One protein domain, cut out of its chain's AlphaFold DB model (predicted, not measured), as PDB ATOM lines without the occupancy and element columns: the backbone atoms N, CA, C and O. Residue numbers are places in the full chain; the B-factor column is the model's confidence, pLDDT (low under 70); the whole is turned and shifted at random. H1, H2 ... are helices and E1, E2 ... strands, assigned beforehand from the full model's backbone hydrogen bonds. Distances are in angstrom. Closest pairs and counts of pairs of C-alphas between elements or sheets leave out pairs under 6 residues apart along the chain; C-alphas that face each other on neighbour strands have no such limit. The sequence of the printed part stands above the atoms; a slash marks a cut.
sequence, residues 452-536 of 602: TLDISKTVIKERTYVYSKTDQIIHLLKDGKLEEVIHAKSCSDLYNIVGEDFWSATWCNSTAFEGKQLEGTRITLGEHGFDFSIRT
ATOM      1  N   THR A 452    -162.067  51.142  43.329       76.69
ATOM      2  CA  THR A 452    -161.108  50.865  42.255       76.69
ATOM      3  C   THR A 452    -161.771  50.172  41.071       76.69
ATOM      4  O   THR A 452    -161.508  50.527  39.917       76.69
ATOM      5  N   LEU A 453    -162.660  49.215  41.344       83.31
ATOM      6  CA  LEU A 453    -163.446  48.533  40.325       83.31
ATOM      7  C   LEU A 453    -164.321  49.523  39.547       83.31
ATOM      8  O   LEU A 453    -164.304  49.516  38.317       83.31
ATOM      9  N   ASP A 454    -165.030  50.408  40.244       84.50
ATOM     10  CA  ASP A 454    -165.911  51.400  39.620       84.50
ATOM     11  C   ASP A 454    -165.139  52.417  38.766       84.50
ATOM     12  O   ASP A 454    -165.541  52.719  37.635       84.50
ATOM     13  N   ILE A 455    -163.991  52.896  39.255       81.88
ATOM     14  CA  ILE A 455    -163.101  53.776  38.486       81.88
ATOM     15  C   ILE A 455    -162.613  53.054  37.228       81.88
ATOM     16  O   ILE A 455    -162.717  53.601  36.131       81.88
ATOM     17  N   SER A 456    -162.144  51.810  37.359       84.19
ATOM     18  CA  SER A 456    -161.660  51.009  36.226       84.19
ATOM     19  C   SER A 456    -162.745  50.827  35.168       84.19
ATOM     20  O   SER A 456    -162.510  51.063  33.986       84.19
ATOM     21  N   LYS A 457    -163.969  50.485  35.580       89.00
ATOM     22  CA  LYS A 457    -165.118  50.342  34.674       89.00
ATOM     23  C   LYS A 457    -165.437  51.646  33.945       89.00
ATOM     24  O   LYS A 457    -165.712  51.619  32.748       89.00
ATOM     25  N   THR A 458    -165.367  52.778  34.642       88.25
ATOM     26  CA  THR A 458    -165.613  54.111  34.065       88.25
ATOM     27  C   THR A 458    -164.554  54.466  33.019       88.25
ATOM     28  O   THR A 458    -164.886  54.813  31.886       88.25
ATOM     29  N   VAL A 459    -163.280  54.267  33.362       87.44
ATOM     30  CA  VAL A 459    -162.119  54.460  32.479       87.44
ATOM     31  C   VAL A 459    -162.251  53.608  31.212       87.44
ATOM     32  O   VAL A 459    -162.097  54.111  30.099       87.44
ATOM     33  N   ILE A 460    -162.587  52.326  31.365       88.75
ATOM     34  CA  ILE A 460    -162.761  51.397  30.244       88.75
ATOM     35  C   ILE A 460    -163.951  51.805  29.367       88.75
ATOM     36  O   ILE A 460    -163.844  51.778  28.140       88.75
ATOM     37  N   LYS A 461    -165.070  52.210  29.979       87.75
ATOM     38  CA  LYS A 461    -166.278  52.651  29.273       87.75
ATOM     39  C   LYS A 461    -166.007  53.852  28.370       87.75
ATOM     40  O   LYS A 461    -166.449  53.861  27.225       87.75
ATOM     41  N   GLU A 462    -165.287  54.847  28.875       86.06
ATOM     42  CA  GLU A 462    -164.997  56.075  28.133       86.06
ATOM     43  C   GLU A 462    -163.903  55.875  27.072       86.06
ATOM     44  O   GLU A 462    -164.025  56.387  25.961       86.06
ATOM     45  N   ARG A 463    -162.848  55.099  27.371       85.06
ATOM     46  CA  ARG A 463    -161.764  54.818  26.408       85.06
ATOM     47  C   ARG A 463    -162.180  53.832  25.337       85.06
ATOM     48  O   ARG A 463    -161.683  53.928  24.221       85.06
ATOM     49  N   THR A 464    -163.061  52.889  25.662       88.06
ATOM     50  CA  THR A 464    -163.485  51.760  24.816       88.06
ATOM     51  C   THR A 464    -162.382  50.749  24.457       88.06
ATOM     52  O   THR A 464    -162.588  49.847  23.639       88.06
ATOM     53  N   TYR A 465    -161.206  50.876  25.072       88.56
ATOM     54  CA  TYR A 465    -160.075  49.963  24.923       88.56
ATOM     55  C   TYR A 465    -159.256  49.891  26.214       88.56
ATOM     56  O   TYR A 465    -159.306  50.795  27.049       88.56
ATOM     57  N   VAL A 466    -158.473  48.823  26.338       90.44
ATOM     58  CA  VAL A 466    -157.455  48.621  27.379       90.44
ATOM     59  C   VAL A 466    -156.127  48.238  26.733       90.44
ATOM     60  O   VAL A 466    -156.075  47.993  25.528       90.44
ATOM     61  N   TYR A 467    -155.053  48.197  27.510       89.25
ATOM     62  CA  TYR A 467    -153.749  47.728  27.053       89.25
ATOM     63  C   TYR A 467    -153.458  46.355  27.641       89.25
ATOM     64  O   TYR A 467    -153.651  46.144  28.833       89.25
ATOM     65  N   SER A 468    -152.962  45.426  26.835       89.62
ATOM     66  CA  SER A 468    -152.439  44.157  27.337       89.62
ATOM     67  C   SER A 468    -151.184  44.381  28.180       89.62
ATOM     68  O   SER A 468    -150.531  45.427  28.118       89.62
ATOM     69  N   LYS A 469    -150.760  43.338  28.892       84.25
ATOM     70  CA  LYS A 469    -149.444  43.268  29.545       84.25
ATOM     71  C   LYS A 469    -148.255  43.580  28.620       84.25
ATOM     72  O   LYS A 469    -147.189  43.944  29.104       84.25
ATOM     73  N   THR A 470    -148.422  43.436  27.303       85.69
ATOM     74  CA  THR A 470    -147.393  43.743  26.291       85.69
ATOM     75  C   THR A 470    -147.559  45.126  25.648       85.69
ATOM     76  O   THR A 470    -146.979  45.386  24.596       85.69
ATOM     77  N   ASP A 471    -148.352  46.010  26.264       84.19
ATOM     78  CA  ASP A 471    -148.683  47.362  25.788       84.19
ATOM     79  C   ASP A 471    -149.422  47.396  24.430       84.19
ATOM     80  O   ASP A 471    -149.474  48.428  23.758       84.19
ATOM     81  N   GLN A 472    -150.046  46.285  24.022       89.56
ATOM     82  CA  GLN A 472    -150.896  46.235  22.826       89.56
ATOM     83  C   GLN A 472    -152.334  46.654  23.142       89.56
ATOM     84  O   GLN A 472    -152.876  46.278  24.176       89.56
ATOM     85  N   ILE A 473    -152.973  47.396  22.236       89.25
ATOM     86  CA  ILE A 473    -154.346  47.884  22.427       89.25
ATOM     87  C   ILE A 473    -155.356  46.755  22.182       89.25
ATOM     88  O   ILE A 473    -155.412  46.183  21.094       89.25
ATOM     89  N   ILE A 474    -156.212  46.509  23.172       87.88
ATOM     90  CA  ILE A 474    -157.359  45.603  23.109       87.88
ATOM     91  C   ILE A 474    -158.628  46.455  23.014       87.88
ATOM     92  O   ILE A 474    -159.040  47.098  23.981       87.88
ATOM     93  N   HIS A 475    -159.262  46.479  21.843       87.81
ATOM     94  CA  HIS A 475    -160.514  47.213  21.636       87.81
ATOM     95  C   HIS A 475    -161.719  46.408  22.128       87.81
ATOM     96  O   HIS A 475    -161.933  45.284  21.685       87.81
ATOM     97  N   LEU A 476    -162.556  47.014  22.974       84.81
ATOM     98  CA  LEU A 476    -163.703  46.350  23.611       84.81
ATOM     99  C   LEU A 476    -165.050  46.661  22.927       84.81
ATOM    100  O   LEU A 476    -166.083  46.125  23.316       84.81
ATOM    101  N   LEU A 477    -165.039  47.498  21.882       79.75
ATOM    102  CA  LEU A 477    -166.220  47.874  21.088       79.75
ATOM    103  C   LEU A 477    -166.775  46.750  20.211       79.75
ATOM    104  O   LEU A 477    -167.965  46.741  19.918       79.75
ATOM    105  N   LYS A 478    -165.914  45.857  19.712       64.94
ATOM    106  CA  LYS A 478    -166.275  44.980  18.588       64.94
ATOM    107  C   LYS A 478    -167.125  43.767  18.984       64.94
ATOM    108  O   LYS A 478    -167.774  43.210  18.108       64.94
ATOM    109  N   ASP A 479    -167.198  43.444  20.277       65.69
ATOM    110  CA  ASP A 479    -167.704  42.146  20.747       65.69
ATOM    111  C   ASP A 479    -168.760  42.246  21.869       65.69
ATOM    112  O   ASP A 479    -168.992  41.273  22.575       65.69
ATOM    113  N   GLY A 480    -169.363  43.417  22.123       76.19
ATOM    114  CA  GLY A 480    -170.331  43.593  23.229       76.19
ATOM    115  C   GLY A 480    -169.721  43.564  24.643       76.19
ATOM    116  O   GLY A 480    -170.384  43.928  25.612       76.19
ATOM    117  N   LYS A 481    -168.423  43.253  24.757       82.88
ATOM    118  CA  LYS A 481    -167.637  43.229  26.003       82.88
ATOM    119  C   LYS A 481    -167.750  44.503  26.843       82.88
ATOM    120  O   LYS A 481    -167.625  44.447  28.061       82.88
ATOM    121  N   LEU A 482    -167.993  45.660  26.222       84.81
ATOM    122  CA  LEU A 482    -168.170  46.921  26.948       84.81
ATOM    123  C   LEU A 482    -169.396  46.902  27.878       84.81
ATOM    124  O   LEU A 482    -169.335  47.447  28.978       84.81
ATOM    125  N   GLU A 483    -170.495  46.265  27.461       84.56
ATOM    126  CA  GLU A 483    -171.683  46.108  28.308       84.56
ATOM    127  C   GLU A 483    -171.404  45.139  29.459       84.56
ATOM    128  O   GLU A 483    -171.794  45.407  30.596       84.56
ATOM    129  N   GLU A 484    -170.654  44.067  29.203       87.19
ATOM    130  CA  GLU A 484    -170.232  43.108  30.229       87.19
ATOM    131  C   GLU A 484    -169.330  43.766  31.284       87.19
ATOM    132  O   GLU A 484    -169.541  43.569  32.481       87.19
ATOM    133  N   VAL A 485    -168.396  44.635  30.870       87.25
ATOM    134  CA  VAL A 485    -167.532  45.409  31.784       87.25
ATOM    135  C   VAL A 485    -168.363  46.245  32.754       87.25
ATOM    136  O   VAL A 485    -168.046  46.307  33.938       87.25
ATOM    137  N   ILE A 486    -169.452  46.867  32.293       85.69
ATOM    138  CA  ILE A 486    -170.330  47.683  33.149       85.69
ATOM    139  C   ILE A 486    -171.058  46.819  34.191       85.69
ATOM    140  O   ILE A 486    -171.313  47.288  35.304       85.69
ATOM    141  N   HIS A 487    -171.352  45.559  33.873       89.19
ATOM    142  CA  HIS A 487    -172.048  44.631  34.770       89.19
ATOM    143  C   HIS A 487    -171.109  43.798  35.653       89.19
ATOM    144  O   HIS A 487    -171.587  43.142  36.581       89.19
ATOM    145  N   ALA A 488    -169.794  43.860  35.422       88.19
ATOM    146  CA  ALA A 488    -168.789  43.208  36.253       88.19
ATOM    147  C   ALA A 488    -168.902  43.656  37.720       88.19
ATOM    148  O   ALA A 488    -168.976  44.859  38.012       88.19
ATOM    149  N   LYS A 489    -168.919  42.685  38.640       86.62
ATOM    150  CA  LYS A 489    -169.034  42.902  40.092       86.62
ATOM    151  C   LYS A 489    -167.715  42.670  40.825       86.62
ATOM    152  O   LYS A 489    -167.603  43.036  41.991       86.62
ATOM    153  N   SER A 490    -166.733  42.078  40.153       85.31
ATOM    154  CA  SER A 490    -165.424  41.747  40.711       85.31
ATOM    155  C   SER A 490    -164.288  41.960  39.705       85.31
ATOM    156  O   SER A 490    -164.512  42.088  38.499       85.31
ATOM    157  N   CYS A 491    -163.048  41.962  40.200       82.44
ATOM    158  CA  CYS A 491    -161.846  41.991  39.360       82.44
ATOM    159  C   CYS A 491    -161.778  40.764  38.449       82.44
ATOM    160  O   CYS A 491    -161.445  40.888  37.277       82.44
ATOM    161  N   SER A 492    -162.145  39.594  38.971       85.69
ATOM    162  CA  SER A 492    -162.138  38.344  38.213       85.69
ATOM    163  C   SER A 492    -163.138  38.374  37.054       85.69
ATOM    164  O   SER A 492    -162.833  37.857  35.985       85.69
ATOM    165  N   ASP A 493    -164.284  39.048  37.207       88.56
ATOM    166  CA  ASP A 493    -165.217  39.265  36.092       88.56
ATOM    167  C   ASP A 493    -164.558  40.090  34.978       88.56
ATOM    168  O   ASP A 493    -164.604  39.701  33.813       88.56
ATOM    169  N   LEU A 494    -163.897  41.201  35.327       86.69
ATOM    170  CA  LEU A 494    -163.175  42.030  34.354       86.69
ATOM    171  C   LEU A 494    -162.037  41.266  33.672       86.69
ATOM    172  O   LEU A 494    -161.872  41.378  32.456       86.69
ATOM    173  N   TYR A 495    -161.285  40.475  34.437       88.62
ATOM    174  CA  TYR A 495    -160.237  39.607  33.910       88.62
ATOM    175  C   TYR A 495    -160.803  38.609  32.896       88.62
ATOM    176  O   TYR A 495    -160.270  38.490  31.798       88.62
ATOM    177  N   ASN A 496    -161.924  37.957  33.211       88.94
ATOM    178  CA  ASN A 496    -162.567  36.984  32.326       88.94
ATOM    179  C   ASN A 496    -163.107  37.618  31.034       88.94
ATOM    180  O   ASN A 496    -163.042  36.996  29.975       88.94
ATOM    181  N   ILE A 497    -163.614  38.855  31.096       89.19
ATOM    182  CA  ILE A 497    -164.119  39.579  29.916       89.19
ATOM    183  C   ILE A 497    -162.974  39.925  28.951       89.19
ATOM    184  O   ILE A 497    -163.098  39.775  27.725       89.19
ATOM    185  N   VAL A 498    -161.846  40.402  29.486       87.75
ATOM    186  CA  VAL A 498    -160.682  40.772  28.668       87.75
ATOM    187  C   VAL A 498    -159.912  39.529  28.211       87.75
ATOM    188  O   VAL A 498    -159.568  39.438  27.034       87.75
ATOM    189  N   GLY A 499    -159.748  38.544  29.095       87.19
ATOM    190  CA  GLY A 499    -159.116  37.247  28.845       87.19
ATOM    191  C   GLY A 499    -157.616  37.191  29.152       87.19
ATOM    192  O   GLY A 499    -157.002  36.148  28.938       87.19
ATOM    193  N   GLU A 500    -157.019  38.285  29.630       88.56
ATOM    194  CA  GLU A 500    -155.603  38.364  30.001       88.56
ATOM    195  C   GLU A 500    -155.335  39.480  31.022       88.56
ATOM    196  O   GLU A 500    -156.205  40.313  31.275       88.56
ATOM    197  N   ASP A 501    -154.119  39.515  31.585       88.50
ATOM    198  CA  ASP A 501    -153.634  40.659  32.366       88.50
ATOM    199  C   ASP A 501    -153.660  41.916  31.486       88.50
ATOM    200  O   ASP A 501    -153.023  41.967  30.423       88.50
ATOM    201  N   PHE A 502    -154.335  42.960  31.951       90.38
ATOM    202  CA  PHE A 502    -154.445  44.212  31.215       90.38
ATOM    203  C   PHE A 502    -154.256  45.410  32.132       90.38
ATOM    204  O   PHE A 502    -154.364  45.317  33.351       90.38
ATOM    205  N   TRP A 503    -153.987  46.567  31.549       89.00
ATOM    206  CA  TRP A 503    -153.975  47.823  32.267       89.00
ATOM    207  C   TRP A 503    -154.779  48.884  31.527       89.00
ATOM    208  O   TRP A 503    -154.935  48.886  30.305       89.00
ATOM    209  N   SER A 504    -155.316  49.808  32.306       88.44
ATOM    210  CA  SER A 504    -155.946  51.030  31.827       88.44
ATOM    211  C   SER A 504    -155.332  52.203  32.578       88.44
ATOM    212  O   SER A 504    -154.726  52.012  33.629       88.44
ATOM    213  N   ALA A 505    -155.422  53.414  32.048       84.31
ATOM    214  CA  ALA A 505    -154.934  54.592  32.753       84.31
ATOM    215  C   ALA A 505    -156.040  55.620  32.853       84.31
ATOM    216  O   ALA A 505    -156.750  55.837  31.872       84.31
ATOM    217  N   THR A 506    -156.146  56.276  34.008       82.19
ATOM    218  CA  THR A 506    -156.922  57.513  34.115       82.19
ATOM    219  C   THR A 506    -156.293  58.586  33.226       82.19
ATOM    220  O   THR A 506    -155.138  58.475  32.810       82.19
ATOM    221  N   TRP A 507    -157.044  59.628  32.891       77.62
ATOM    222  CA  TRP A 507    -156.520  60.750  32.120       77.62
ATOM    223  C   TRP A 507    -157.101  62.061  32.602       77.62
ATOM    224  O   TRP A 507    -158.178  62.111  33.191       77.62
ATOM    225  N   CYS A 508    -156.388  63.132  32.292       77.31
ATOM    226  CA  CYS A 508    -156.898  64.481  32.405       77.31
ATOM    227  C   CYS A 508    -156.628  65.238  31.104       77.31
ATOM    228  O   CYS A 508    -155.644  64.989  30.402       77.31
ATOM    229  N   ASN A 509    -157.524  66.164  30.772       82.88
ATOM    230  CA  ASN A 509    -157.230  67.147  29.741       82.88
ATOM    231  C   ASN A 509    -156.205  68.134  30.307       82.88
ATOM    232  O   ASN A 509    -156.365  68.634  31.431       82.88
ATOM    233  N   SER A 510    -155.161  68.373  29.521       83.38
ATOM    234  CA  SER A 510    -154.124  69.347  29.822       83.38
ATOM    235  C   SER A 510    -154.730  70.744  29.840       83.38
ATOM    236  O   SER A 510    -155.522  71.106  28.969       83.38
ATOM    237  N   THR A 511    -154.364  71.519  30.854       82.56
ATOM    238  CA  THR A 511    -154.686  72.949  30.934       82.56
ATOM    239  C   THR A 511    -153.584  73.817  30.336       82.56
ATOM    240  O   THR A 511    -153.840  74.969  30.007       82.56
ATOM    241  N   ALA A 512    -152.373  73.274  30.174       85.00
ATOM    242  CA  ALA A 512    -151.248  73.969  29.555       85.00
ATOM    243  C   ALA A 512    -151.179  73.807  28.034       85.00
ATOM    244  O   ALA A 512    -150.726  74.711  27.335       85.00
ATOM    245  N   PHE A 513    -151.644  72.673  27.508       85.12
ATOM    246  CA  PHE A 513    -151.567  72.348  26.090       85.12
ATOM    247  C   PHE A 513    -152.957  72.019  25.549       85.12
ATOM    248  O   PHE A 513    -153.537  70.973  25.851       85.12
ATOM    249  N   GLU A 514    -153.492  72.906  24.714       84.19
ATOM    250  CA  GLU A 514    -154.822  72.742  24.137       84.19
ATOM    251  C   GLU A 514    -154.933  71.433  23.335       84.19
ATOM    252  O   GLU A 514    -154.075  71.094  22.518       84.19
ATOM    253  N   GLY A 515    -155.989  70.660  23.603       82.44
ATOM    254  CA  GLY A 515    -156.248  69.374  22.948       82.44
ATOM    255  C   GLY A 515    -155.356  68.212  23.403       82.44
ATOM    256  O   GLY A 515    -155.550  67.087  22.939       82.44
ATOM    257  N   LYS A 516    -154.405  68.431  24.321       84.00
ATOM    258  CA  LYS A 516    -153.546  67.364  24.846       84.00
ATOM    259  C   LYS A 516    -154.225  66.639  26.009       84.00
ATOM    260  O   LYS A 516    -154.736  67.259  26.937       84.00
ATOM    261  N   GLN A 517    -154.185  65.307  25.989       80.50
ATOM    262  CA  GLN A 517    -154.564  64.470  27.127       80.50
ATOM    263  C   GLN A 517    -153.327  63.884  27.788       80.50
ATOM    264  O   GLN A 517    -152.445  63.352  27.112       80.50
ATOM    265  N   LEU A 518    -153.290  63.955  29.113       77.19
ATOM    266  CA  LEU A 518    -152.210  63.415  29.922       77.19
ATOM    267  C   LEU A 518    -152.654  62.101  30.565       77.19
ATOM    268  O   LEU A 518    -153.763  61.983  31.084       77.19
ATOM    269  N   GLU A 519    -151.770  61.107  30.511       75.69
ATOM    270  CA  GLU A 519    -151.950  59.803  31.152       75.69
ATOM    271  C   GLU A 519    -151.714  59.941  32.661       75.69
ATOM    272  O   GLU A 519    -150.632  60.352  33.086       75.69
ATOM    273  N   GLY A 520    -152.712  59.590  33.464       75.62
ATOM    274  CA  GLY A 520    -152.669  59.619  34.919       75.62
ATOM    275  C   GLY A 520    -152.155  58.314  35.530       75.62
ATOM    276  O   GLY A 520    -151.110  57.785  35.143       75.62
ATOM    277  N   THR A 521    -152.884  57.808  36.519       76.88
ATOM    278  CA  THR A 521    -152.571  56.561  37.225       76.88
ATOM    279  C   THR A 521    -152.938  55.366  36.355       76.88
ATOM    280  O   THR A 521    -154.081  55.256  35.907       76.88
ATOM    281  N   ARG A 522    -151.991  54.448  36.146       81.75
ATOM    282  CA  ARG A 522    -152.257  53.138  35.553       81.75
ATOM    283  C   ARG A 522    -152.848  52.212  36.604       81.75
ATOM    284  O   ARG A 522    -152.276  52.031  37.678       81.75
ATOM    285  N   ILE A 523    -153.970  51.613  36.247       84.69
ATOM    286  CA  ILE A 523    -154.651  50.563  36.983       84.69
ATOM    287  C   ILE A 523    -154.415  49.274  36.201       84.69
ATOM    288  O   ILE A 523    -154.973  49.083  35.118       84.69
ATOM    289  N   THR A 524    -153.539  48.429  36.726       84.75
ATOM    290  CA  THR A 524    -153.254  47.094  36.198       84.75
ATOM    291  C   THR A 524    -154.202  46.115  36.864       84.75
ATOM    292  O   THR A 524    -154.365  46.147  38.080       84.75
ATOM    293  N   LEU A 525    -154.833  45.252  36.083       84.81
ATOM    294  CA  LEU A 525    -155.775  44.254  36.553       84.81
ATOM    295  C   LEU A 525    -155.235  42.861  36.237       84.81
ATOM    296  O   LEU A 525    -154.920  42.554  35.087       84.81
ATOM    297  N   GLY A 526    -155.144  42.034  37.276       82.06
ATOM    298  CA  GLY A 526    -154.867  40.602  37.175       82.06
ATOM    299  C   GLY A 526    -156.040  39.771  37.696       82.06
ATOM    300  O   GLY A 526    -157.042  40.309  38.167       82.06
ATOM    301  N   GLU A 527    -155.899  38.448  37.662       76.25
ATOM    302  CA  GLU A 527    -156.970  37.485  37.985       76.25
ATOM    303  C   GLU A 527    -157.626  37.699  39.368       76.25
ATOM    304  O   GLU A 527    -158.824  37.456  39.552       76.25
ATOM    305  N   HIS A 528    -156.858  38.191  40.347       72.88
ATOM    306  CA  HIS A 528    -157.285  38.303  41.748       72.88
ATOM    307  C   HIS A 528    -157.172  39.714  42.346       72.88
ATOM    308  O   HIS A 528    -157.341  39.871  43.555       72.88
ATOM    309  N   GLY A 529    -156.891  40.755  41.555       77.12
ATOM    310  CA  GLY A 529    -156.734  42.092  42.130       77.12
ATOM    311  C   GLY A 529    -156.272  43.183  41.175       77.12
ATOM    312  O   GLY A 529    -156.143  42.978  39.967       77.12
ATOM    313  N   PHE A 530    -156.022  44.351  41.765       78.56
ATOM    314  CA  PHE A 530    -155.496  45.531  41.088       78.56
ATOM    315  C   PHE A 530    -154.073  45.826  41.557       78.56
ATOM    316  O   PHE A 530    -153.750  45.635  42.728       78.56
ATOM    317  N   ASP A 531    -153.260  46.366  40.660       75.69
ATOM    318  CA  ASP A 531    -152.003  47.025  40.987       75.69
ATOM    319  C   ASP A 531    -151.997  48.439  40.403       75.69
ATOM    320  O   ASP A 531    -152.487  48.685  39.297       75.69
ATOM    321  N   PHE A 532    -151.444  49.386  41.153       71.75
ATOM    322  CA  PHE A 532    -151.408  50.786  40.763       71.75
ATOM    323  C   PHE A 532    -149.983  51.199  40.468       71.75
ATOM    324  O   PHE A 532    -149.130  51.237  41.354       71.75
ATOM    325  N   SER A 533    -149.750  51.635  39.236       67.06
ATOM    326  CA  SER A 533    -148.514  52.318  38.892       67.06
ATOM    327  C   SER A 533    -148.826  53.730  38.431       67.06
ATOM    328  O   SER A 533    -149.655  53.979  37.563       67.06
ATOM    329  N   ILE A 534    -148.155  54.706  39.027       61.47
ATOM    330  CA  ILE A 534    -148.096  56.037  38.432       61.47
ATOM    331  C   ILE A 534    -146.922  55.976  37.469       61.47
ATOM    332  O   ILE A 534    -145.820  55.599  37.872       61.47
ATOM    333  N   ARG A 535    -147.137  56.335  36.201       58.06
ATOM    334  CA  ARG A 535    -146.017  56.543  35.284       58.06
ATOM    335  C   ARG A 535    -145.261  57.771  35.786       58.06
ATOM    336  O   ARG A 535    -145.667  58.911  35.560       58.06
ATOM    337  N   THR A 536    -144.205  57.530  36.548       54.53
ATOM    338  CA  THR A 536    -143.338  58.579  37.065       54.53
ATOM    339  C   THR A 536    -142.741  59.365  35.896       54.53
ATOM    340  O   THR A 536    -142.502  58.792  34.824       54.53
TER     341      THR A 536
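Overview. This is residues 452 to 536 of the 602 residues of an uncharacterized protein of Arachis hypogaea (UniProt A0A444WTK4). A twisted antiparallel sheet of five strands is partly covered by three short helices, side by side in a triangle: H1 crosses E3 and E4, H3 sits near the turn from E4 to E5, and H2 packs on both helices, off the sheet. The long hairpin E3-E4 runs beyond the helices to its turn at residues 510 to 516. The 85 printed residues include, in order, H1, E1, E2, H2, H3, E3, E4, E5; the sheet's order is E2, E1, E3, E4, E5, the class mixed. The whole is compact, radius of gyration of the C-alphas 12.8 A, spanning 39 by 26 by 23 A.

Arrangement. E3, residues 502 to 509, E4, 517 to 526, and E5, 529 to 534, form a meander, each strand the antiparallel neighbour of the one before; within hydrogen-bond range are N 504 and O 523, 2.9 A, and N 524 and O 531, 2.8 A. E1, residues 465 to 468, neighbours E3 (N 467 and O 503, 2.9 A) and forms a hairpin with E2, residues 473 to 475 (N 466 and O 474, 3.0 A). H1, residues 452 to 463, is on the sheet, height 7.9 A; its closest C-alphas to E3 are Val 459 and Thr 506, 6.2 A. H3, residues 491 to 498, is on the sheet at a height of 7.7 A and lies over none of its strands, but only just, with 2 of its C-alphas falling on E4 and 2 on E5; H1, H3 and the sheet make two layers, helices on one face of a sheet. H2, residues 481 to 487, forms a helical hairpin with H3, closest C-alphas Val 485 and Leu 494, 6.1 A; E2, H2, H3 and E3 make a split strand-helix-strand unit, two strands of one sheet with helices between them along the chain and E1 between them in the sheet, its crossover right-handed. In H1, H2 and H3 every O i to N i+4 pair is within hydrogen-bond range.

Along the chain. H1 begins at C-alpha 452 (-161.108, 50.865, 42.255) and is 16.3 A long. E4, 25.9 A, bends by 53 degrees at residue 521; E3 is 23.2 A. E5 ends at C-alpha 534 (-148.096, 56.037, 38.432).

Size, cuts and confidence. The C-alphas farthest apart, Asn 496 and Ala 512, are 38.8 A apart. The printed part has no cut and no long link. pLDDT is under 70 at residues 478 to 479 and 533 to 536.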